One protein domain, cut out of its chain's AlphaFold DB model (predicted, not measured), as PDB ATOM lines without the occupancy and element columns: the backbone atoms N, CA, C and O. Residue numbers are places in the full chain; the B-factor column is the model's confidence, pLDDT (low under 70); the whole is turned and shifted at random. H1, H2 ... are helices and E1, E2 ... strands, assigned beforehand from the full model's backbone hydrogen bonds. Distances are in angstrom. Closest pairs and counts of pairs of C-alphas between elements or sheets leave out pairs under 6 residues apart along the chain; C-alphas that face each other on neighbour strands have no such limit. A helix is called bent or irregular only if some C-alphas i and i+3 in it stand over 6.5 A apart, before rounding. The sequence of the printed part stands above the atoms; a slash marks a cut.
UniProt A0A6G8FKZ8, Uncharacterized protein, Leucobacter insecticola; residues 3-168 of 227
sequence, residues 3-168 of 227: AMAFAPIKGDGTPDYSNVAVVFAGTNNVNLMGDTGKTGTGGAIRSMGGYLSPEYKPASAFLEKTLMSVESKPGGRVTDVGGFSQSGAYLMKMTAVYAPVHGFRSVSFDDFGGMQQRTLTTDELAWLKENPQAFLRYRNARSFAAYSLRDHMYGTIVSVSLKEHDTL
ATOM      1  N   ALA A   3     142.284 211.105 184.594       86.88
ATOM      2  CA  ALA A   3     141.114 211.664 185.254       86.88
ATOM      3  C   ALA A   3     139.902 211.577 184.327       86.88
ATOM      4  O   ALA A   3     140.038 211.669 183.105       86.88
ATOM      5  N   MET A   4     138.724 211.411 184.911       91.94
ATOM      6  CA  MET A   4     137.461 211.375 184.185       91.94
ATOM      7  C   MET A   4     136.401 212.120 184.984       91.94
ATOM      8  O   MET A   4     136.360 212.011 186.205       91.94
ATOM      9  N   ALA A   5     135.541 212.852 184.287       93.81
ATOM     10  CA  ALA A   5     134.318 213.410 184.841       93.81
ATOM     11  C   ALA A   5     133.135 212.767 184.118       93.81
ATOM     12  O   ALA A   5     133.182 212.606 182.896       93.81
ATOM     13  N   PHE A   6     132.097 212.390 184.851       93.31
ATOM     14  CA  PHE A   6     130.911 211.766 184.277       93.31
ATOM     15  C   PHE A   6     129.642 212.272 184.957       93.31
ATOM     16  O   PHE A   6     129.618 212.545 186.155       93.31
ATOM     17  N   ALA A   7     128.593 212.400 184.150       94.94
ATOM     18  CA  ALA A   7     127.252 212.763 184.574       94.94
ATOM     19  C   ALA A   7     126.325 211.565 184.307       94.94
ATOM     20  O   ALA A   7     126.430 210.964 183.231       94.94
ATOM     21  N   PRO A   8     125.420 211.216 185.235       93.00
ATOM     22  CA  PRO A   8     124.336 210.281 184.974       93.00
ATOM     23  C   PRO A   8     123.482 210.732 183.787       93.00
ATOM     24  O   PRO A   8     123.496 211.899 183.400       93.00
ATOM     25  N   ILE A   9     122.707 209.812 183.223       95.12
ATOM     26  CA  ILE A   9     121.738 210.125 182.172       95.12
ATOM     27  C   ILE A   9     120.339 210.130 182.780       95.12
ATOM     28  O   ILE A   9     119.955 209.193 183.481       95.12
ATOM     29  N   LYS A  10     119.580 211.196 182.518       92.81
ATOM     30  CA  LYS A  10     118.180 211.334 182.929       92.81
ATOM     31  C   LYS A  10     117.281 210.399 182.120       92.81
ATOM     32  O   LYS A  10     117.665 209.887 181.071       92.81
ATOM     33  N   GLY A  11     116.033 210.246 182.564       90.75
ATOM     34  CA  GLY A  11     115.026 209.456 181.843       90.75
ATOM     35  C   GLY A  11     114.721 209.950 180.418       90.75
ATOM     36  O   GLY A  11     114.220 209.178 179.611       90.75
ATOM     37  N   ASP A  12     115.052 211.205 180.096       92.94
ATOM     38  CA  ASP A  12     114.907 211.796 178.758       92.94
ATOM     39  C   ASP A  12     116.146 211.614 177.854       92.94
ATOM     40  O   ASP A  12     116.169 212.110 176.728       92.94
ATOM     41  N   GLY A  13     117.182 210.913 178.327       93.12
ATOM     42  CA  GLY A  13     118.420 210.673 177.583       93.12
ATOM     43  C   GLY A  13     119.450 211.806 177.660       93.12
ATOM     44  O   GLY A  13     120.533 211.672 177.090       93.12
ATOM     45  N   THR A  14     119.164 212.904 178.365       93.56
ATOM     46  CA  THR A  14     120.110 214.019 178.538       93.56
ATOM     47  C   THR A  14     121.002 213.844 179.777       93.56
ATOM     48  O   THR A  14     120.601 213.179 180.735       93.56
ATOM     49  N   PRO A  15     122.216 214.431 179.806       93.62
ATOM     50  CA  PRO A  15     123.073 214.381 180.989       93.62
ATOM     51  C   PRO A  15     122.477 215.119 182.197       93.62
ATOM     52  O   PRO A  15     122.002 216.255 182.094       93.62
ATOM     53  N   ASP A  16     122.577 214.502 183.368       95.19
ATOM     54  CA  ASP A  16     122.262 215.112 184.651       95.19
ATOM     55  C   ASP A  16     123.474 215.827 185.242       95.19
ATOM     56  O   ASP A  16     124.258 215.273 186.011       95.19
ATOM     57  N   TYR A  17     123.616 217.104 184.892       95.88
ATOM     58  CA  TYR A  17     124.678 217.943 185.439       95.88
ATOM     59  C   TYR A  17     124.508 218.270 186.928       95.88
ATOM     60  O   TYR A  17     125.444 218.807 187.510       95.88
ATOM     61  N   SER A  18     123.368 217.964 187.561       95.31
ATOM     62  CA  SER A  18     123.172 218.229 188.995       95.31
ATOM     63  C   SER A  18     123.907 217.244 189.912       95.31
ATOM     64  O   SER A  18     124.015 217.491 191.114       95.31
ATOM     65  N   ASN A  19     124.438 216.158 189.344       93.38
ATOM     66  CA  ASN A  19     125.134 215.092 190.054       93.38
ATOM     67  C   ASN A  19     126.342 214.603 189.238       93.38
ATOM     68  O   ASN A  19     126.318 213.523 188.653       93.38
ATOM     69  N   VAL A  20     127.379 215.434 189.118       96.44
ATOM     70  CA  VAL A  20     128.610 215.069 188.400       96.44
ATOM     71  C   VAL A  20     129.637 214.496 189.365       96.44
ATOM     72  O   VAL A  20     129.958 215.114 190.381       96.44
ATOM     73  N   ALA A  21     130.226 213.364 188.992       95.50
ATOM     74  CA  ALA A  21     131.347 212.780 189.707       95.50
ATOM     75  C   ALA A  21     132.653 212.934 188.918       95.50
ATOM     76  O   ALA A  21     132.675 212.877 187.683       95.50
ATOM     77  N   VAL A  22     133.756 213.115 189.640       95.69
ATOM     78  CA  VAL A  22     135.113 213.212 189.087       95.69
ATOM     79  C   VAL A  22     135.984 212.140 189.717       95.69
ATOM     80  O   VAL A  22     136.020 212.019 190.930       95.69
ATOM     81  N   VAL A  23     136.717 211.367 188.922       91.81
ATOM     82  CA  VAL A  23     137.588 210.297 189.425       91.81
ATOM     83  C   VAL A  23     139.014 210.459 188.928       91.81
ATOM     84  O   VAL A  23     139.250 210.748 187.755       91.81
ATOM     85  N   PHE A  24     139.968 210.232 189.828       88.19
ATOM     86  CA  PHE A  24     141.402 210.269 189.567       88.19
ATOM     87  C   PHE A  24     142.034 208.896 189.809       88.19
ATOM     88  O   PHE A  24     141.769 208.240 190.818       88.19
ATOM     89  N   ALA A  25     142.919 208.471 188.905       77.56
ATOM     90  CA  ALA A  25     143.741 207.280 189.105       77.56
ATOM     91  C   ALA A  25     145.169 207.661 189.532       77.56
ATOM     92  O   ALA A  25     145.779 208.588 188.995       77.56
ATOM     93  N   GLY A  26     145.716 206.925 190.504       61.06
ATOM     94  CA  GLY A  26     146.994 207.233 191.153       61.06
ATOM     95  C   GLY A  26     148.258 207.013 190.318       61.06
ATOM     96  O   GLY A  26     149.337 207.383 190.765       61.06
ATOM     97  N   THR A  27     148.199 206.412 189.130       60.62
ATOM     98  CA  THR A  27     149.418 206.155 188.340       60.62
ATOM     99  C   THR A  27     149.136 206.250 186.845       60.62
ATOM    100  O   THR A  27     148.166 205.678 186.350       60.62
ATOM    101  N   ASN A  28     150.001 206.962 186.116       51.16
ATOM    102  CA  ASN A  28     150.107 206.791 184.667       51.16
ATOM    103  C   ASN A  28     151.010 205.576 184.427       51.16
ATOM    104  O   ASN A  28     152.131 205.531 184.944       51.16
ATOM    105  N   ASN A  29     150.524 204.582 183.687       40.50
ATOM    106  CA  ASN A  29     151.321 203.410 183.348       40.50
ATOM    107  C   ASN A  29     152.442 203.821 182.392       40.50
ATOM    108  O   ASN A  29     152.198 204.089 181.224       40.50
ATOM    109  N   VAL A  30     153.684 203.780 182.872       41.50
ATOM    110  CA  VAL A  30     154.894 204.068 182.079       41.50
ATOM    111  C   VAL A  30     155.165 203.023 180.978       41.50
ATOM    112  O   VAL A  30     156.116 203.173 180.222       41.50
ATOM    113  N   ASN A  31     154.339 201.972 180.880       38.31
ATOM    114  CA  ASN A  31     154.552 200.820 179.996       38.31
ATOM    115  C   ASN A  31     153.418 200.558 178.987       38.31
ATOM    116  O   ASN A  31     153.482 199.568 178.260       38.31
ATOM    117  N   LEU A  32     152.390 201.412 178.895       39.88
ATOM    118  CA  LEU A  32     151.499 201.386 177.728       39.88
ATOM    119  C   LEU A  32     152.183 202.197 176.627       39.88
ATOM    120  O   LEU A  32     152.327 203.412 176.749       39.88
ATOM    121  N   MET A  33     152.691 201.505 175.603       31.64
ATOM    122  CA  MET A  33     153.467 202.099 174.513       31.64
ATOM    123  C   MET A  33     152.741 203.317 173.924       31.64
ATOM    124  O   MET A  33     151.743 203.170 173.225       31.64
ATOM    125  N   GLY A  34     153.245 204.515 174.235       39.25
ATOM    126  CA  GLY A  34     152.705 205.794 173.765       39.25
ATOM    127  C   GLY A  34     152.367 206.808 174.863       39.25
ATOM    128  O   GLY A  34     152.213 207.987 174.549       39.25
ATOM    129  N   ASP A  35     152.296 206.406 176.136       40.78
ATOM    130  CA  ASP A  35     151.925 207.326 177.216       40.78
ATOM    131  C   ASP A  35     153.162 208.062 177.771       40.78
ATOM    132  O   ASP A  35     153.969 207.519 178.524       40.78
ATOM    133  N   THR A  36     153.340 209.331 177.394       41.75
ATOM    134  CA  THR A  36     154.442 210.207 177.857       41.75
ATOM    135  C   THR A  36     154.208 210.763 179.275       41.75
ATOM    136  O   THR A  36     154.689 211.838 179.650       41.75
ATOM    137  N   GLY A  37     153.465 210.022 180.102       41.28
ATOM    138  CA  GLY A  37     153.212 210.328 181.504       41.28
ATOM    139  C   GLY A  37     154.455 210.095 182.361       41.28
ATOM    140  O   GLY A  37     154.890 208.964 182.555       41.28
ATOM    141  N   LYS A  38     155.019 211.186 182.891       50.56
ATOM    142  CA  LYS A  38     156.211 211.210 183.755       50.56
ATOM    143  C   LYS A  38     156.166 210.132 184.856       50.56
ATOM    144  O   LYS A  38     155.145 209.937 185.504       50.56
ATOM    145  N   THR A  39     157.308 209.461 185.015       46.25
ATOM    146  CA  THR A  39     157.665 208.356 185.927       46.25
ATOM    147  C   THR A  39     156.733 208.114 187.131       46.25
ATOM    148  O   THR A  39     156.952 208.631 188.228       46.25
ATOM    149  N   GLY A  40     155.762 207.208 186.965       47.50
ATOM    150  CA  GLY A  40     154.833 206.783 188.027       47.50
ATOM    151  C   GLY A  40     155.500 206.246 189.306       47.50
ATOM    152  O   GLY A  40     154.923 206.340 190.386       47.50
ATOM    153  N   THR A  41     156.742 205.756 189.222       48.09
ATOM    154  CA  THR A  41     157.544 205.311 190.380       48.09
ATOM    155  C   THR A  41     158.248 206.470 191.100       48.09
ATOM    156  O   THR A  41     158.410 206.446 192.318       48.09
ATOM    157  N   GLY A  42     158.657 207.513 190.366       46.31
ATOM    158  CA  GLY A  42     159.346 208.682 190.926       46.31
ATOM    159  C   GLY A  42     158.400 209.642 191.656       46.31
ATOM    160  O   GLY A  42     158.787 210.243 192.661       46.31
ATOM    161  N   GLY A  43     157.150 209.748 191.187       49.19
ATOM    162  CA  GLY A  43     156.072 210.483 191.860       49.19
ATOM    163  C   GLY A  43     155.682 209.868 193.207       49.19
ATOM    164  O   GLY A  43     155.558 210.597 194.197       49.19
ATOM    165  N   ALA A  44     155.607 208.534 193.279       46.41
ATOM    166  CA  ALA A  44     155.342 207.793 194.513       46.41
ATOM    167  C   ALA A  44     156.414 208.064 195.584       46.41
ATOM    168  O   ALA A  44     156.095 208.455 196.707       46.41
ATOM    169  N   ILE A  45     157.696 207.958 195.215       45.66
ATOM    170  CA  ILE A  45     158.833 208.167 196.129       45.66
ATOM    171  C   ILE A  45     158.911 209.625 196.614       45.66
ATOM    172  O   ILE A  45     159.138 209.871 197.798       45.66
ATOM    173  N   ARG A  46     158.673 210.616 195.743       48.56
ATOM    174  CA  ARG A  46     158.627 212.035 196.155       48.56
ATOM    175  C   ARG A  46     157.456 212.347 197.088       48.56
ATOM    176  O   ARG A  46     157.623 213.134 198.018       48.56
ATOM    177  N   SER A  47     156.310 211.703 196.879       49.16
ATOM    178  CA  SER A  47     155.129 211.851 197.739       49.16
ATOM    179  C   SER A  47     155.355 211.274 199.139       49.16
ATOM    180  O   SER A  47     154.899 211.852 200.123       49.16
ATOM    181  N   MET A  48     156.147 210.202 199.254       46.91
ATOM    182  CA  MET A  48     156.607 209.668 200.545       46.91
ATOM    183  C   MET A  48     157.555 210.627 201.293       46.91
ATOM    184  O   MET A  48     157.680 210.535 202.510       46.91
ATOM    185  N   GLY A  49     158.189 211.576 200.594       47.62
ATOM    186  CA  GLY A  49     159.053 212.610 201.175       47.62
ATOM    187  C   GLY A  49     158.326 213.854 201.708       47.62
ATOM    188  O   GLY A  49     158.990 214.769 202.188       47.62
ATOM    189  N   GLY A  50     156.990 213.919 201.632       51.78
ATOM    190  CA  GLY A  50     156.205 215.085 202.072       51.78
ATOM    191  C   GLY A  50     156.051 216.198 201.034       51.78
ATOM    192  O   GLY A  50     155.693 217.316 201.391       51.78
ATOM    193  N   TYR A  51     156.301 215.902 199.758       56.97
ATOM    194  CA  TYR A  51     156.049 216.820 198.646       56.97
ATOM    195  C   TYR A  51     154.730 216.480 197.943       56.97
ATOM    196  O   TYR A  51     154.385 215.305 197.810       56.97
ATOM    197  N   LEU A  52     154.032 217.499 197.425       63.91
ATOM    198  CA  LEU A  52     152.892 217.303 196.521       63.91
ATOM    199  C   LEU A  52     153.318 216.430 195.340       63.91
ATOM    200  O   LEU A  52     154.354 216.686 194.713       63.91
ATOM    201  N   SER A  53     152.519 215.400 195.046       67.06
ATOM    202  CA  SER A  53     152.778 214.540 193.893       67.06
ATOM    203  C   SER A  53     152.824 215.407 192.620       67.06
ATOM    204  O   SER A  53     152.064 216.377 192.503       67.06
ATOM    205  N   PRO A  54     153.711 215.112 191.652       68.25
ATOM    206  CA  PRO A  54     153.760 215.833 190.377       68.25
ATOM    207  C   PRO A  54     152.414 215.874 189.634       68.25
ATOM    208  O   PRO A  54     152.174 216.780 188.835       68.25
ATOM    209  N   GLU A  55     151.536 214.912 189.912       74.31
ATOM    210  CA  GLU A  55     150.183 214.791 189.383       74.31
ATOM    211  C   GLU A  55     149.185 215.770 190.020       74.31
ATOM    212  O   GLU A  55     148.149 216.024 189.411       74.31
ATOM    213  N   TYR A  56     149.492 216.386 191.171       79.62
ATOM    214  CA  TYR A  56     148.589 217.345 191.821       79.62
ATOM    215  C   TYR A  56     148.233 218.515 190.906       79.62
ATOM    216  O   TYR A  56     147.060 218.799 190.710       79.62
ATOM    217  N   LYS A  57     149.228 219.192 190.317       83.31
ATOM    218  CA  LYS A  57     148.978 220.366 189.463       83.31
ATOM    219  C   LYS A  57     148.031 220.062 188.295       83.31
ATOM    220  O   LYS A  57     147.046 220.785 188.150       83.31
ATOM    221  N   PRO A  58     148.276 219.029 187.464       85.38
ATOM    222  CA  PRO A  58     147.342 218.702 186.395       85.38
ATOM    223  C   PRO A  58     145.985 218.207 186.926       85.38
ATOM    224  O   PRO A  58     144.973 218.529 186.310       85.38
ATOM    225  N   ALA A  59     145.930 217.498 188.064       87.94
ATOM    226  CA  ALA A  59     144.666 217.044 188.658       87.94
ATOM    227  C   ALA A  59     143.809 218.217 189.150       87.94
ATOM    228  O   ALA A  59     142.622 218.290 188.843       87.94
ATOM    229  N   SER A  60     144.442 219.178 189.823       89.81
ATOM    230  CA  SER A  60     143.836 220.424 190.289       89.81
ATOM    231  C   SER A  60     143.277 221.235 189.119       89.81
ATOM    232  O   SER A  60     142.124 221.645 189.157       89.81
ATOM    233  N   ALA A  61     144.053 221.392 188.040       90.81
ATOM    234  CA  ALA A  61     143.608 222.108 186.844       90.81
ATOM    235  C   ALA A  61     142.439 221.403 186.133       90.81
ATOM    236  O   ALA A  61     141.536 222.054 185.609       90.81
ATOM    237  N   PHE A  62     142.437 220.067 186.109       94.00
ATOM    238  CA  PHE A  62     141.318 219.296 185.573       94.00
ATOM    239  C   PHE A  62     140.054 219.462 186.420       94.00
ATOM    240  O   PHE A  62     138.977 219.681 185.862       94.00
ATOM    241  N   LEU A  63     140.182 219.383 187.749       95.00
ATOM    242  CA  LEU A  63     139.070 219.582 188.674       95.00
ATOM    243  C   LEU A  63     138.488 220.988 188.526       95.00
ATOM    244  O   LEU A  63     137.291 221.119 188.314       95.00
ATOM    245  N   GLU A  64     139.331 222.019 188.542       95.38
ATOM    246  CA  GLU A  64     138.924 223.417 188.375       95.38
ATOM    247  C   GLU A  64     138.181 223.640 187.054       95.38
ATOM    248  O   GLU A  64     137.066 224.160 187.038       95.38
ATOM    249  N   LYS A  65     138.734 223.149 185.937       96.00
ATOM    250  CA  LYS A  65     138.063 223.233 184.634       96.00
ATOM    251  C   LYS A  65     136.718 222.501 184.628       96.00
ATOM    252  O   LYS A  65     135.771 222.969 183.993       96.00
ATOM    253  N   THR A  66     136.631 221.357 185.305       96.00
ATOM    254  CA  THR A  66     135.390 220.582 185.412       96.00
ATOM    255  C   THR A  66     134.353 221.327 186.240       96.00
ATOM    256  O   THR A  66     133.229 221.477 185.772       96.00
ATOM    257  N   LEU A  67     134.735 221.855 187.406       96.50
ATOM    258  CA  LEU A  67     133.881 222.676 188.265       96.50
ATOM    259  C   LEU A  67     133.302 223.852 187.475       96.50
ATOM    260  O   LEU A  67     132.087 223.954 187.347       96.50
ATOM    261  N   MET A  68     134.154 224.642 186.813       95.38
ATOM    262  CA  MET A  68     133.710 225.766 185.977       95.38
ATOM    263  C   MET A  68     132.749 225.326 184.864       95.38
ATOM    264  O   MET A  68     131.745 225.986 184.595       95.38
ATOM    265  N   SER A  69     133.048 224.212 184.190       95.62
ATOM    266  CA  SER A  69     132.214 223.724 183.092       95.62
ATOM    267  C   SER A  69     130.852 223.228 183.574       95.62
ATOM    268  O   SER A  69     129.848 223.503 182.916       95.62
ATOM    269  N   VAL A  70     130.808 222.519 184.700       95.94
ATOM    270  CA  VAL A  70     129.587 221.951 185.275       95.94
ATOM    271  C   VAL A  70     128.728 223.047 185.893       95.94
ATOM    272  O   VAL A  70     127.552 223.135 185.563       95.94
ATOM    273  N   GLU A  71     129.306 223.935 186.698       94.06
ATOM    274  CA  GLU A  71     128.584 225.020 187.378       94.06
ATOM    275  C   GLU A  71     128.047 226.081 186.407       94.06
ATOM    276  O   GLU A  71     127.086 226.780 186.717       94.06
ATOM    277  N   SER A  72     128.600 226.165 185.189       95.62
ATOM    278  CA  SER A  72     128.016 226.978 184.112       95.62
ATOM    279  C   SER A  72     126.673 226.444 183.589       95.62
ATOM    280  O   SER A  72     125.963 227.146 182.865       95.62
ATOM    281  N   LYS A  73     126.319 225.191 183.904       94.38
ATOM    282  CA  LYS A  73     125.043 224.580 183.516       94.38
ATOM    283  C   LYS A  73     123.966 224.895 184.560       94.38
ATOM    284  O   LYS A  73     124.270 224.958 185.750       94.38
ATOM    285  N   PRO A  74     122.688 225.033 184.160       92.56
ATOM    286  CA  PRO A  74     121.595 225.242 185.107       92.56
ATOM    287  C   PRO A  74     121.541 224.134 186.166       92.56
ATOM    288  O   PRO A  74     121.354 222.964 185.833       92.56
ATOM    289  N   GLY A  75     121.724 224.508 187.435       91.81
ATOM    290  CA  GLY A  75     121.749 223.570 188.562       91.81
ATOM    291  C   GLY A  75     122.939 222.605 188.563       91.81
ATOM    292  O   GLY A  75     122.890 221.603 189.271       91.81
ATOM    293  N   GLY A  76     123.977 222.872 187.766       95.69
ATOM    294  CA  GLY A  76     125.119 221.984 187.621       95.69
ATOM    295  C   GLY A  76     125.991 221.952 188.873       95.69
ATOM    296  O   GLY A  76     126.344 223.000 189.412       95.69
ATOM    297  N   ARG A  77     126.330 220.751 189.351       96.62
ATOM    298  CA  ARG A  77     127.148 220.541 190.549       96.62
ATOM    299  C   ARG A  77     128.044 219.319 190.393       96.62
ATOM    300  O   ARG A  77     127.599 218.264 189.947       96.62
ATOM    301  N   VAL A  78     129.293 219.459 190.827       97.12
ATOM    302  CA  VAL A  78     130.132 218.302 191.154       97.12
ATOM    303  C   VAL A  78     129.785 217.885 192.579       97.12
ATOM    304  O   VAL A  78     129.845 218.710 193.489       97.12
ATOM    305  N   THR A  79     129.379 216.637 192.777       95.25
ATOM    306  CA  THR A  79     128.940 216.120 194.084       95.25
ATOM    307  C   THR A  79     129.993 215.236 194.727       95.25
ATOM    308  O   THR A  79     130.164 215.286 195.946       95.25
ATOM    309  N   ASP A  80     130.733 214.474 193.918       94.50
ATOM    310  CA  ASP A  80     131.647 213.446 194.401       94.50
ATOM    311  C   ASP A  80     132.973 213.468 193.632       94.50
ATOM    312  O   ASP A  80     133.016 213.488 192.400       94.50
ATOM    313  N   VAL A  81     134.083 213.446 194.371       95.06
ATOM    314  CA  VAL A  81     135.439 213.388 193.819       95.06
ATOM    315  C   VAL A  81     136.166 212.158 194.365       95.06
ATOM    316  O   VAL A  81     136.492 212.063 195.544       95.06
ATOM    317  N   GLY A  82     136.417 211.179 193.505       91.94
ATOM    318  CA  GLY A  82     137.045 209.908 193.844       91.94
ATOM    319  C   GLY A  82     138.542 209.871 193.538       91.94
ATOM    320  O   GLY A  82     139.003 210.412 192.533       91.94
ATOM    321  N   GLY A  83     139.306 209.161 194.365       88.31
ATOM    322  CA  GLY A  83     140.720 208.878 194.130       88.31
ATOM    323  C   GLY A  83     141.105 207.467 194.564       88.31
ATOM    324  O   GLY A  83     140.652 206.978 195.595       88.31
ATOM    325  N   PHE A  84     141.971 206.814 193.798       82.25
ATOM    326  CA  PHE A  84     142.570 205.521 194.133       82.25
ATOM    327  C   PHE A  84     144.105 205.585 194.225       82.25
ATOM    328  O   PHE A  84     144.765 206.243 193.406       82.25
ATOM    329  N   SER A  85     144.686 204.853 195.180       76.94
ATOM    330  CA  SER A  85     146.134 204.720 195.373       76.94
ATOM    331  C   SER A  85     146.797 206.084 195.637       76.94
ATOM    332  O   SER A  85     146.336 206.861 196.475       76.94
ATOM    333  N   GLN A  86     147.856 206.435 194.904       67.38
ATOM    334  CA  GLN A  86     148.584 207.702 195.065       67.38
ATOM    335  C   GLN A  86     147.705 208.951 194.865       67.38
ATOM    336  O   GLN A  86     148.050 210.020 195.359       67.38
ATOM    337  N   SER A  87     146.566 208.835 194.168       71.62
ATOM    338  CA  SER A  87     145.658 209.974 193.986       71.62
ATOM    339  C   SER A  87     144.886 210.365 195.241       71.62
ATOM    340  O   SER A  87     144.554 211.538 195.398       71.62
ATOM    341  N   GLY A  88     144.690 209.433 196.183       72.88
ATOM    342  CA  GLY A  88     144.096 209.744 197.489       72.88
ATOM    343  C   GLY A  88     144.882 210.818 198.252       72.88
ATOM    344  O   GLY A  88     144.300 211.650 198.945       72.88
ATOM    345  N   ALA A  89     146.194 210.867 198.018       71.06
ATOM    346  CA  ALA A  89     147.128 211.765 198.671       71.06
ATOM    347  C   ALA A  89     146.855 213.233 198.314       71.06
ATOM    348  O   ALA A  89     146.676 214.084 199.186       71.06
ATOM    349  N   TYR A  90     146.804 213.537 197.016       78.94
ATOM    350  CA  TYR A  90     146.534 214.890 196.544       78.94
ATOM    351  C   TYR A  90     145.039 215.236 196.582       78.94
ATOM    352  O   TYR A  90     144.688 216.415 196.623       78.94
ATOM    353  N   LEU A  91     144.155 214.233 196.652       87.69
ATOM    354  CA  LEU A  91     142.726 214.432 196.884       87.69
ATOM    355  C   LEU A  91     142.444 215.074 198.242       87.69
ATOM    356  O   LEU A  91     141.571 215.931 198.314       87.69
ATOM    357  N   MET A  92     143.211 214.762 199.289       87.25
ATOM    358  CA  MET A  92     143.101 215.451 200.583       87.25
ATOM    359  C   MET A  92     143.276 216.969 200.435       87.25
ATOM    360  O   MET A  92     142.429 217.739 200.886       87.25
ATOM    361  N   LYS A  93     144.336 217.398 199.733       87.69
ATOM    362  CA  LYS A  93     144.602 218.815 199.445       87.69
ATOM    363  C   LYS A  93     143.492 219.427 198.590       87.69
ATOM    364  O   LYS A  93     142.976 220.479 198.943       87.69
ATOM    365  N   MET A  94     143.088 218.767 197.502       90.62
ATOM    366  CA  MET A  94     141.998 219.265 196.647       90.62
ATOM    367  C   MET A  94     140.680 219.391 197.417       90.62
ATOM    368  O   MET A  94     139.942 220.348 197.217       90.62
ATOM    369  N   THR A  95     140.398 218.467 198.333       93.06
ATOM    370  CA  THR A  95     139.202 218.536 199.179       93.06
ATOM    371  C   THR A  95     139.262 219.760 200.077       93.06
ATOM    372  O   THR A  95     138.331 220.550 200.069       93.06
ATOM    373  N   ALA A  96     140.374 219.972 200.781       92.00
ATOM    374  CA  ALA A  96     140.519 221.121 201.668       92.00
ATOM    375  C   ALA A  96     140.471 222.475 200.939       92.00
ATOM    376  O   ALA A  96     140.015 223.457 201.512       92.00
ATOM    377  N   VAL A  97     140.934 222.530 199.686       92.75
ATOM    378  CA  VAL A  97     140.956 223.761 198.882       92.75
ATOM    379  C   VAL A  97     139.602 224.047 198.233       92.75
ATOM    380  O   VAL A  97     139.120 225.174 198.292       92.75
ATOM    381  N   TYR A  98     138.986 223.049 197.596       95.56
ATOM    382  CA  TYR A  98     137.838 223.275 196.714       95.56
ATOM    383  C   TYR A  98     136.491 222.907 197.355       95.56
ATOM    384  O   TYR A  98     135.493 223.581 197.098       95.56
ATOM    385  N   ALA A  99     136.419 221.891 198.221       95.75
ATOM    386  CA  ALA A  99     135.150 221.498 198.841       95.75
ATOM    387  C   ALA A  99     134.494 222.596 199.712       95.75
ATOM    388  O   ALA A  99     133.266 222.677 199.670       95.75
ATOM    389  N   PRO A 100     135.225 223.487 200.425       96.06
ATOM    390  CA  PRO A 100     134.599 224.582 201.174       96.06
ATOM    391  C   PRO A 100     133.758 225.527 200.306       96.06
ATOM    392  O   PRO A 100     132.783 226.098 200.785       96.06
ATOM    393  N   VAL A 101     134.144 225.698 199.038       95.62
ATOM    394  CA  VAL A 101     133.497 226.623 198.097       95.62
ATOM    395  C   VAL A 101     132.462 225.900 197.238       95.62
ATOM    396  O   VAL A 101     131.363 226.405 197.033       95.62
ATOM    397  N   HIS A 102     132.799 224.703 196.756       95.06
ATOM    398  CA  HIS A 102     132.000 223.977 195.765       95.06
ATOM    399  C   HIS A 102     131.048 222.937 196.387       95.06
ATOM    400  O   HIS A 102     130.053 222.543 195.778       95.06
ATOM    401  N   GLY A 103     131.302 222.510 197.627       93.88
ATOM    402  CA  GLY A 103     130.406 221.645 198.397       93.88
ATOM    403  C   GLY A 103     130.351 220.184 197.941       93.88
ATOM    404  O   GLY A 103     129.354 219.516 198.211       93.88
ATOM    405  N   PHE A 104     131.379 219.688 197.244       95.69
ATOM    406  CA  PHE A 104     131.509 218.263 196.926       95.69
ATOM    407  C   PHE A 104     132.080 217.471 198.107       95.69
ATOM    408  O   PHE A 104     132.706 218.023 199.014       95.69
ATOM    409  N   ARG A 105     131.912 216.150 198.067       95.06
ATOM    410  CA  ARG A 105     132.586 215.207 198.967       95.06
ATOM    411  C   ARG A 105     133.667 214.460 198.214       95.06
ATOM    412  O   ARG A 105     133.544 214.214 197.019       95.06
ATOM    413  N   SER A 106     134.694 214.040 198.928       93.75
ATOM    414  CA  SER A 106     135.770 213.244 198.366       93.75
ATOM    415  C   SER A 106     135.810 211.851 198.964       93.75
ATOM    416  O   SER A 106     135.645 211.685 200.172       93.75
ATOM    417  N   VAL A 107     136.100 210.854 198.132       90.75
ATOM    418  CA  VAL A 107     136.309 209.468 198.559       90.75
ATOM    419  C   VAL A 107     137.669 208.995 198.070       90.75
ATOM    420  O   VAL A 107     137.955 209.023 196.875       90.75
ATOM    421  N   SER A 108     138.518 208.536 198.984       86.88
ATOM    422  CA  SER A 108     139.790 207.900 198.638       86.88
ATOM    423  C   SER A 108     139.786 206.411 198.959       86.88
ATOM    424  O   SER A 108     139.275 205.982 199.994       86.88
ATOM    425  N   PHE A 109     140.403 205.636 198.076       82.19
ATOM    426  CA  PHE A 109     140.600 204.200 198.198       82.19
ATOM    427  C   PHE A 109     142.099 203.894 198.188       82.19
ATOM    428  O   PHE A 109     142.812 204.279 197.263       82.19
ATOM    429  N   ASP A 110     142.571 203.203 199.223       69.94
ATOM    430  CA  ASP A 110     143.972 202.821 199.424       69.94
ATOM    431  C   ASP A 110     144.984 203.982 199.323       69.94
ATOM    432  O   ASP A 110     145.956 203.947 198.575       69.94
ATOM    433  N   ASP A 111     144.760 205.035 200.108       67.62
ATOM    434  CA  ASP A 111     145.584 206.248 200.103       67.62
ATOM    435  C   ASP A 111     146.995 206.047 200.711       67.62
ATOM    436  O   ASP A 111     147.125 205.777 201.908       67.62
ATOM    437  N   PHE A 112     148.048 206.242 199.905       62.97
ATOM    438  CA  PHE A 112     149.472 206.198 200.303       62.97
ATOM    439  C   PHE A 112     150.036 207.555 200.792       62.97
ATOM    440  O   PHE A 112     151.244 207.713 200.972       62.97
ATOM    441  N   GLY A 113     149.185 208.561 200.997       59.53
ATOM    442  CA  GLY A 113     149.550 209.973 201.062       59.53
ATOM    443  C   GLY A 113     149.786 210.616 202.421       59.53
ATOM    444  O   GLY A 113     149.719 211.837 202.494       59.53
ATOM    445  N   GLY A 114     150.036 209.898 203.515       61.03
ATOM    446  CA  GLY A 114     150.014 210.537 204.846       61.03
ATOM    447  C   GLY A 114     151.112 211.561 205.148       61.03
ATOM    448  O   GLY A 114     151.028 212.251 206.161       61.03
ATOM    449  N   MET A 115     152.092 211.742 204.262       62.22
ATOM    450  CA  MET A 115     153.039 212.861 204.332       62.22
ATOM    451  C   MET A 115     152.526 214.126 203.621       62.22
ATOM    452  O   MET A 115     153.085 215.202 203.829       62.22
ATOM    453  N   GLN A 116     151.436 214.037 202.845       66.56
ATOM    454  CA  GLN A 116     150.814 215.177 202.162       66.56
ATOM    455  C   GLN A 116     150.167 216.164 203.125       66.56
ATOM    456  O   GLN A 116     150.060 217.330 202.768       66.56
ATOM    457  N   GLN A 117     149.815 215.752 204.350       69.62
ATOM    458  CA  GLN A 117     149.314 216.672 205.382       69.62
ATOM    459  C   GLN A 117     150.253 217.868 205.614       69.62
ATOM    460  O   GLN A 117     149.801 218.967 205.903       69.62
ATOM    461  N   ARG A 118     151.565 217.684 205.395       73.62
ATOM    462  CA  ARG A 118     152.585 218.743 205.495       73.62
ATOM    463  C   ARG A 118     152.488 219.801 204.392       73.62
ATOM    464  O   ARG A 118     153.161 220.822 204.469       73.62
ATOM    465  N   THR A 119     151.708 219.534 203.351       77.31
ATOM    466  CA  THR A 119     151.472 220.440 202.219       77.31
ATOM    467  C   THR A 119     150.197 221.264 202.396       77.31
ATOM    468  O   THR A 119     149.939 222.177 201.604       77.31
ATOM    469  N   LEU A 120     149.394 220.945 203.418       84.50
ATOM    470  CA  LEU A 120     148.214 221.716 203.769       84.50
ATOM    471  C   LEU A 120     148.580 222.883 204.688       84.50
ATOM    472  O   LEU A 120     149.508 222.798 205.495       84.50
ATOM    473  N   THR A 121     147.857 223.986 204.537       88.69
ATOM    474  CA  THR A 121     147.931 225.127 205.452       88.69
ATOM    475  C   THR A 121     147.199 224.805 206.755       88.69
ATOM    476  O   THR A 121     146.429 223.847 206.837       88.69
ATOM    477  N   THR A 122     147.410 225.622 207.787       91.56
ATOM    478  CA  THR A 122     146.697 225.474 209.064       91.56
ATOM    479  C   THR A 122     145.178 225.518 208.884       91.56
ATOM    480  O   THR A 122     144.482 224.682 209.454       91.56
ATOM    481  N   ASP A 123     144.675 226.435 208.055       92.75
ATOM    482  CA  ASP A 123     143.235 226.614 207.832       92.75
ATOM    483  C   ASP A 123     142.626 225.430 207.075       92.75
ATOM    484  O   ASP A 123     141.553 224.943 207.418       92.75
ATOM    485  N   GLU A 124     143.343 224.906 206.081       92.69
ATOM    486  CA  GLU A 124     142.928 223.719 205.336       92.69
ATOM    487  C   GLU A 124     142.871 222.467 206.230       92.69
ATOM    488  O   GLU A 124     141.936 221.668 206.137       92.69
ATOM    489  N   LEU A 125     143.853 222.297 207.123       89.88
ATOM    490  CA  LEU A 125     143.863 221.211 208.108       89.88
ATOM    491  C   LEU A 125     142.724 221.356 209.123       89.88
ATOM    492  O   LEU A 125     142.066 220.365 209.451       89.88
ATOM    493  N   ALA A 126     142.482 222.575 209.613       92.75
ATOM    494  CA  ALA A 126     141.381 222.866 210.525       92.75
ATOM    495  C   ALA A 126     140.034 222.542 209.870       92.75
ATOM    496  O   ALA A 126     139.233 221.806 210.448       92.75
ATOM    497  N   TRP A 127     139.834 222.970 208.622       94.81
ATOM    498  CA  TRP A 127     138.605 222.700 207.886       94.81
ATOM    499  C   TRP A 127     138.355 221.200 207.695       94.81
ATOM    500  O   TRP A 127     137.246 220.736 207.951       94.81
ATOM    501  N   LEU A 128     139.372 220.414 207.314       92.00
ATOM    502  CA  LEU A 128     139.240 218.953 207.183       92.00
ATOM    503  C   LEU A 128     138.894 218.266 208.508       92.00
ATOM    504  O   LEU A 128     138.211 217.240 208.512       92.00
ATOM    505  N   LYS A 129     139.387 218.803 209.626       91.44
ATOM    506  CA  LYS A 129     139.103 218.284 210.966       91.44
ATOM    507  C   LYS A 129     137.680 218.618 211.419       91.44
ATOM    508  O   LYS A 129     137.049 217.789 212.067       91.44
ATOM    509  N   GLU A 130     137.184 219.802 211.077       94.69
ATOM    510  CA  GLU A 130     135.813 220.242 211.366       94.69
ATOM    511  C   GLU A 130     134.781 219.620 210.414       94.69
ATOM    512  O   GLU A 130     133.611 219.492 210.770       94.69
ATOM    513  N   ASN A 131     135.215 219.176 209.228       95.25
ATOM    514  CA  ASN A 131     134.362 218.599 208.189       95.25
ATOM    515  C   ASN A 131     134.805 217.177 207.793       95.25
ATOM    516  O   ASN A 131     135.047 216.910 206.610       95.25
ATOM    517  N   PRO A 132     134.893 216.222 208.738       91.88
ATOM    518  CA  PRO A 132     135.391 214.877 208.449       91.88
ATOM    519  C   PRO A 132     134.525 214.123 207.426       91.88
ATOM    520  O   PRO A 132     135.021 213.248 206.715       91.88
ATOM    521  N   GLN A 133     133.241 214.466 207.309       91.31
ATOM    522  CA  GLN A 133     132.312 213.909 206.320       91.31
ATOM    523  C   GLN A 133     132.616 214.336 204.877       91.31
ATOM    524  O   GLN A 133     132.177 213.668 203.942       91.31
ATOM    525  N   ALA A 134     133.351 215.434 204.676       93.31
ATOM    526  CA  ALA A 134     133.727 215.897 203.343       93.31
ATOM    527  C   ALA A 134     134.830 215.034 202.718       93.31
ATOM    528  O   ALA A 134     135.031 215.092 201.508       93.31
ATOM    529  N   PHE A 135     135.533 214.225 203.518       91.94
ATOM    530  CA  PHE A 135     136.605 213.366 203.035       91.94
ATOM    531  C   PHE A 135     136.522 211.962 203.637       91.94
ATOM    532  O   PHE A 135     136.989 211.718 204.748       91.94
ATOM    533  N   LEU A 136     135.948 211.021 202.891       90.19
ATOM    534  CA  LEU A 136     135.881 209.607 203.247       90.19
ATOM    535  C   LEU A 136     137.113 208.859 202.728       90.19
ATOM    536  O   LEU A 136     137.573 209.065 201.604       90.19
ATOM    537  N   ARG A 137     137.669 207.968 203.547       86.69
ATOM    538  CA  ARG A 137     138.927 207.277 203.254       86.69
ATOM    539  C   ARG A 137     138.820 205.798 203.595       86.69
ATOM    540  O   ARG A 137     138.818 205.430 204.769       86.69
ATOM    541  N   TYR A 138     138.797 204.952 202.571       85.00
ATOM    542  CA  TYR A 138     138.906 203.505 202.704       85.00
ATOM    543  C   TYR A 138     140.376 203.092 202.686       85.00
ATOM    544  O   TYR A 138     141.075 203.261 201.682       85.00
ATOM    545  N   ARG A 139     140.868 202.559 203.804       79.44
ATOM    546  CA  ARG A 139     142.274 202.167 203.970       79.44
ATOM    547  C   ARG A 139     142.409 200.659 204.109       79.44
ATOM    548  O   ARG A 139     141.853 200.071 205.035       79.44
ATOM    549  N   ASN A 140     143.213 200.063 203.235       75.19
ATOM    550  CA  ASN A 140     143.564 198.651 203.311       75.19
ATOM    551  C   ASN A 140     144.606 198.435 204.424       75.19
ATOM    552  O   ASN A 140     145.641 199.098 204.457       75.19
ATOM    553  N   ALA A 141     144.308 197.540 205.364       62.97
ATOM    554  CA  ALA A 141     145.022 197.394 206.634       62.97
ATOM    555  C   ALA A 141     145.875 196.114 206.743       62.97
ATOM    556  O   ALA A 141     146.540 195.916 207.755       62.97
ATOM    557  N   ARG A 142     145.862 195.218 205.742       56.56
ATOM    558  CA  ARG A 142     146.448 193.862 205.851       56.56
ATOM    559  C   ARG A 142     147.904 193.747 205.369       56.56
ATOM    560  O   ARG A 142     148.329 192.662 204.977       56.56
ATOM    561  N   SER A 143     148.673 194.829 205.330       46.34
ATOM    562  CA  SER A 143     149.947 194.831 204.601       46.34
ATOM    563  C   SER A 143     150.976 195.847 205.092       46.34
ATOM    564  O   SER A 143     150.738 196.497 206.100       46.34
ATOM    565  N   PHE A 144     152.094 196.030 204.370       43.09
ATOM    566  CA  PHE A 144     153.125 197.055 204.623       43.09
ATOM    567  C   PHE A 144     152.538 198.472 204.815       43.09
ATOM    568  O   PHE A 144     153.157 199.320 205.457       43.09
ATOM    569  N   ALA A 145     151.302 198.709 204.353       46.31
ATOM    570  CA  ALA A 145     150.466 199.860 204.689       46.31
ATOM    571  C   ALA A 145     150.267 200.091 206.207       46.31
ATOM    572  O   ALA A 145     150.223 201.240 206.646       46.31
ATOM    573  N   ALA A 146     150.221 199.036 207.022       45.94
ATOM    574  CA  ALA A 146     150.175 199.110 208.486       45.94
ATOM    575  C   ALA A 146     151.480 199.655 209.107       45.94
ATOM    576  O   ALA A 146     151.458 200.140 210.234       45.94
ATOM    577  N   TYR A 147     152.593 199.640 208.359       45.56
ATOM    578  CA  TYR A 147     153.870 200.292 208.694       45.56
ATOM    579  C   TYR A 147     154.086 201.614 207.928       45.56
ATOM    580  O   TYR A 147     155.151 202.225 208.027       45.56
ATOM    581  N   SER A 148     153.112 202.050 207.121       52.06
ATOM    582  CA  SER A 148     153.283 203.151 206.170       52.06
ATOM    583  C   SER A 148     152.852 204.490 206.760       52.06
ATOM    584  O   SER A 148     151.891 204.560 207.516       52.06
ATOM    585  N   LEU A 149     153.571 205.545 206.376       55.72
ATOM    586  CA  LEU A 149     153.432 206.964 206.726       55.72
ATOM    587  C   LEU A 149     152.058 207.571 206.353       55.72
ATOM    588  O   LEU A 149     152.011 208.608 205.698       55.72
ATOM    589  N   ARG A 150     150.943 206.911 206.686       66.56
ATOM    590  CA  ARG A 150     149.559 207.303 206.401       66.56
ATOM    591  C   ARG A 150     149.038 208.212 207.513       66.56
ATOM    592  O   ARG A 150     149.387 208.064 208.676       66.56
ATOM    593  N   ASP A 151     148.198 209.166 207.135       69.44
ATOM    594  CA  ASP A 151     147.522 210.043 208.087       69.44
ATOM    595  C   ASP A 151     146.324 209.309 208.711       69.44
ATOM    596  O   ASP A 151     145.640 208.542 208.027       69.44
ATOM    597  N   HIS A 152     146.088 209.553 210.000       74.38
ATOM    598  CA  HIS A 152     144.982 209.000 210.787       74.38
ATOM    599  C   HIS A 152     144.062 210.089 211.360       74.38
ATOM    600  O   HIS A 152     143.161 209.761 212.128       74.38
ATOM    601  N   MET A 153     144.308 211.362 211.042       78.38
ATOM    602  CA  MET A 153     143.672 212.488 211.722       78.38
ATOM    603  C   MET A 153     142.593 213.174 210.889       78.38
ATOM    604  O   MET A 153     141.648 213.698 211.474       78.38
ATOM    605  N   TYR A 154     142.719 213.190 209.559       84.94
ATOM    606  CA  TYR A 154     141.858 214.007 208.704       84.94
ATOM    607  C   TYR A 154     140.917 213.161 207.842       84.94
ATOM    608  O   TYR A 154     141.339 212.228 207.142       84.94
ATOM    609  N   GLY A 155     139.636 213.539 207.871       86.81
ATOM    610  CA  GLY A 155     138.549 212.836 207.196       86.81
ATOM    611  C   GLY A 155     137.953 211.674 207.999       86.81
ATOM    612  O   GLY A 155     138.439 211.287 209.062       86.81
ATOM    613  N   THR A 156     136.888 211.093 207.458       89.38
ATOM    614  CA  THR A 156     136.267 209.866 207.964       89.38
ATOM    615  C   THR A 156     137.053 208.666 207.462       89.38
ATOM    616  O   THR A 156     137.185 208.457 206.257       89.38
ATOM    617  N   ILE A 157     137.570 207.852 208.378       85.94
ATOM    618  CA  ILE A 157     138.445 206.730 208.043       85.94
ATOM    619  C   ILE A 157     137.723 205.402 208.264       85.94
ATOM    620  O   ILE A 157     137.329 205.072 209.382       85.94
ATOM    621  N   VAL A 158     137.646 204.600 207.207       86.50
ATOM    622  CA  VAL A 158     137.174 203.215 207.239       86.50
ATOM    623  C   VAL A 158     138.368 202.302 206.985       86.50
ATOM    624  O   VAL A 158     138.945 202.292 205.897       86.50
ATOM    625  N   SER A 159     138.765 201.541 208.002       83.00
ATOM    626  CA  SER A 159     139.832 200.548 207.874       83.00
ATOM    627  C   SER A 159     139.240 199.223 207.412       83.00
ATOM    628  O   SER A 159     138.245 198.769 207.974       83.00
ATOM    629  N   VAL A 160     139.862 198.595 206.416       83.44
ATOM    630  CA  VAL A 160     139.425 197.324 205.832       83.44
ATOM    631  C   VAL A 160     140.607 196.365 205.748       83.44
ATOM    632  O   VAL A 160     141.659 196.710 205.221       83.44
ATOM    633  N   SER A 161     140.471 195.132 206.231       80.31
ATOM    634  CA  SER A 161     141.559 194.143 206.240       80.31
ATOM    635  C   SER A 161     141.751 193.416 204.893       80.31
ATOM    636  O   SER A 161     141.985 192.201 204.859       80.31
ATOM    637  N   LEU A 162     141.633 194.130 203.773       75.25
ATOM    638  CA  LEU A 162     141.925 193.599 202.439       75.25
ATOM    639  C   LEU A 162     143.423 193.598 202.135       75.25
ATOM    640  O   LEU A 162     144.213 194.269 202.802       75.25
ATOM    641  N   LYS A 163     143.800 192.819 201.112       70.19
ATOM    642  CA  LYS A 163     145.147 192.855 200.520       70.19
ATOM    643  C   LYS A 163     145.460 194.267 199.993       70.19
ATOM    644  O   LYS A 163     144.549 195.055 199.750       70.19
ATOM    645  N   GLU A 164     146.748 194.578 199.820       65.88
ATOM    646  CA  GLU A 164     147.169 195.866 199.240       65.88
ATOM    647  C   GLU A 164     146.522 196.110 197.897       65.88
ATOM    648  O   GLU A 164     146.387 195.182 197.097       65.88
ATOM    649  N   HIS A 165     146.214 197.380 197.635       68.38
ATOM    650  CA  HIS A 165     145.832 197.842 196.313       68.38
ATOM    651  C   HIS A 165     144.536 197.211 195.776       68.38
ATOM    652  O   HIS A 165     144.306 197.202 194.566       68.38
ATOM    653  N   ASP A 166     143.677 196.703 196.668       75.38
ATOM    654  CA  ASP A 166     142.311 196.286 196.351       75.38
ATOM    655  C   ASP A 166     141.392 197.516 196.275       75.38
ATOM    656  O   ASP A 166     141.441 198.402 197.136       75.38
ATOM    657  N   THR A 167     140.565 197.579 195.229       73.31
ATOM    658  CA  THR A 167     139.655 198.699 194.950       73.31
ATOM    659  C   THR A 167     138.374 198.656 195.774       73.31
ATOM    660  O   THR A 167     137.573 199.581 195.664       73.31
ATOM    661  N   LEU A 168     138.135 197.591 196.550       84.06
ATOM    662  CA  LEU A 168     136.882 197.334 197.270       84.06
ATOM    663  C   LEU A 168     135.642 197.220 196.369       84.06
ATOM    664  O   LEU A 168     134.552 196.993 196.882       84.06
TER     665      LEU A 168
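What this domain is: This is residues 3 to 168 of the 227 residues of an uncharacterized protein of Leucobacter insecticola (UniProt A0A6G8FKZ8). A twisted sheet of six strands makes a wall, with the two longest helices, H2 and H3, packed over one face and running along the strands. H4 and H5 pack on H3, H1 and H6 lie off the sheet, and two long loops, residues 7 to 19 and 26 to 39, reach out to 31 and 26 A from the mean of all C-alphas. The printed part has 166 residues with six named helices and six named strands, in the order E1 E2 H1 H2 E3 H3 E4 H4 H5 E5 H6 E6, of mixed class; the sheet, E1 E2 E3 E4 E5 E6, is mixed. The whole is compact, with a radius of gyration of the C-alphas of 16.1 A and spans of 49 by 45 by 29 A.

How they stand to each other: E1, residues 3 to 6, is an edge strand and forms a hairpin with E2, residues 20 to 25, antiparallel at 159 degrees, with N 4 and O 23 3.0 A apart, within hydrogen-bond range. E3, residues 78 to 84, is parallel to E2 (N 22 and O 80, 2.9 A). E4, residues 105 to 109, is parallel to E3 (N 81 and O 105, 2.8 A). E5, residues 135 to 140, is parallel to E4 (N 108 and O 136, 2.8 A). The edge strand E6, residues 156 to 160, is parallel to E5 (N 137 and O 156, 2.8 A). H2, residues 56 to 71, is over E2 at a height over the sheet of 9.6 A; the C-alphas of Val 22 and Leu 63, the closest, are 7.5 A apart. H3, residues 87 to 102, is on the same face, over E3 and E4 at 8.6 A; its closest C-alpha to E4 is that of Gly 88, 4.8 A from that of Ser 108. The sheet and the helices H2 and H3 on one face of it make two layers, one of strands and one of helices. H3 has a kink of 50 degrees near residue 94 and is irregular, but only just: C-alphas 97 and 100 are 6.8 A apart. H2 and H3 only just touch, with 3 pairs of C-alphas within 8 A, the closest being Tyr 56 and Tyr 90, 5.7 A. H5, residues 122 to 130, touches residues 93 to 97 of H3, about perpendicular at 86 degrees (Ala 96 and Glu 124, closest C-alphas, 5.1 A). H4, residues 116 to 119, touches residues 89 to 93 of H3 (Ala 89 and Gln 116, closest C-alphas, 6.1 A). H1, residues 40 to 48, and H6, residues 144 to 147, touch no helix and are not on the sheet. Four strand-helix-strand units, parallel neighbour strands joined through helices, have right-handed crossovers: E2, H1 H2, E3; E3, H3, E4; E4, H4 H5, E5; E5, H6, E6. Every O i to N i+4 pair is within hydrogen-bond range in H2 and H5, 4 of 5 in H1 and 9 of 12 in H3; H4 and H6 are too short for such a pair.

Where its parts are: E1 begins at C-alpha 3 (141.114, 211.664, 185.254). H2 is 21.9 A long and H3 19.6 A, E3 18.1 A, E2 17.0 A and E5 16.3 A. H2 begins at C-alpha 56 (148.589, 217.345, 191.821), and E6 ends at C-alpha 160 (139.425, 197.324, 205.832).

The domain as a whole: The two C-alphas farthest apart are those of Asp 12 and Tyr 147, 50.5 A. The printed part has no cut. The links E1 to E2 and E2 to H1 are long. The mean pLDDT of the printed part is 78.2, with 51 residues under 70, among them residues 26 to 54, 110 to 117 and 141 to 151.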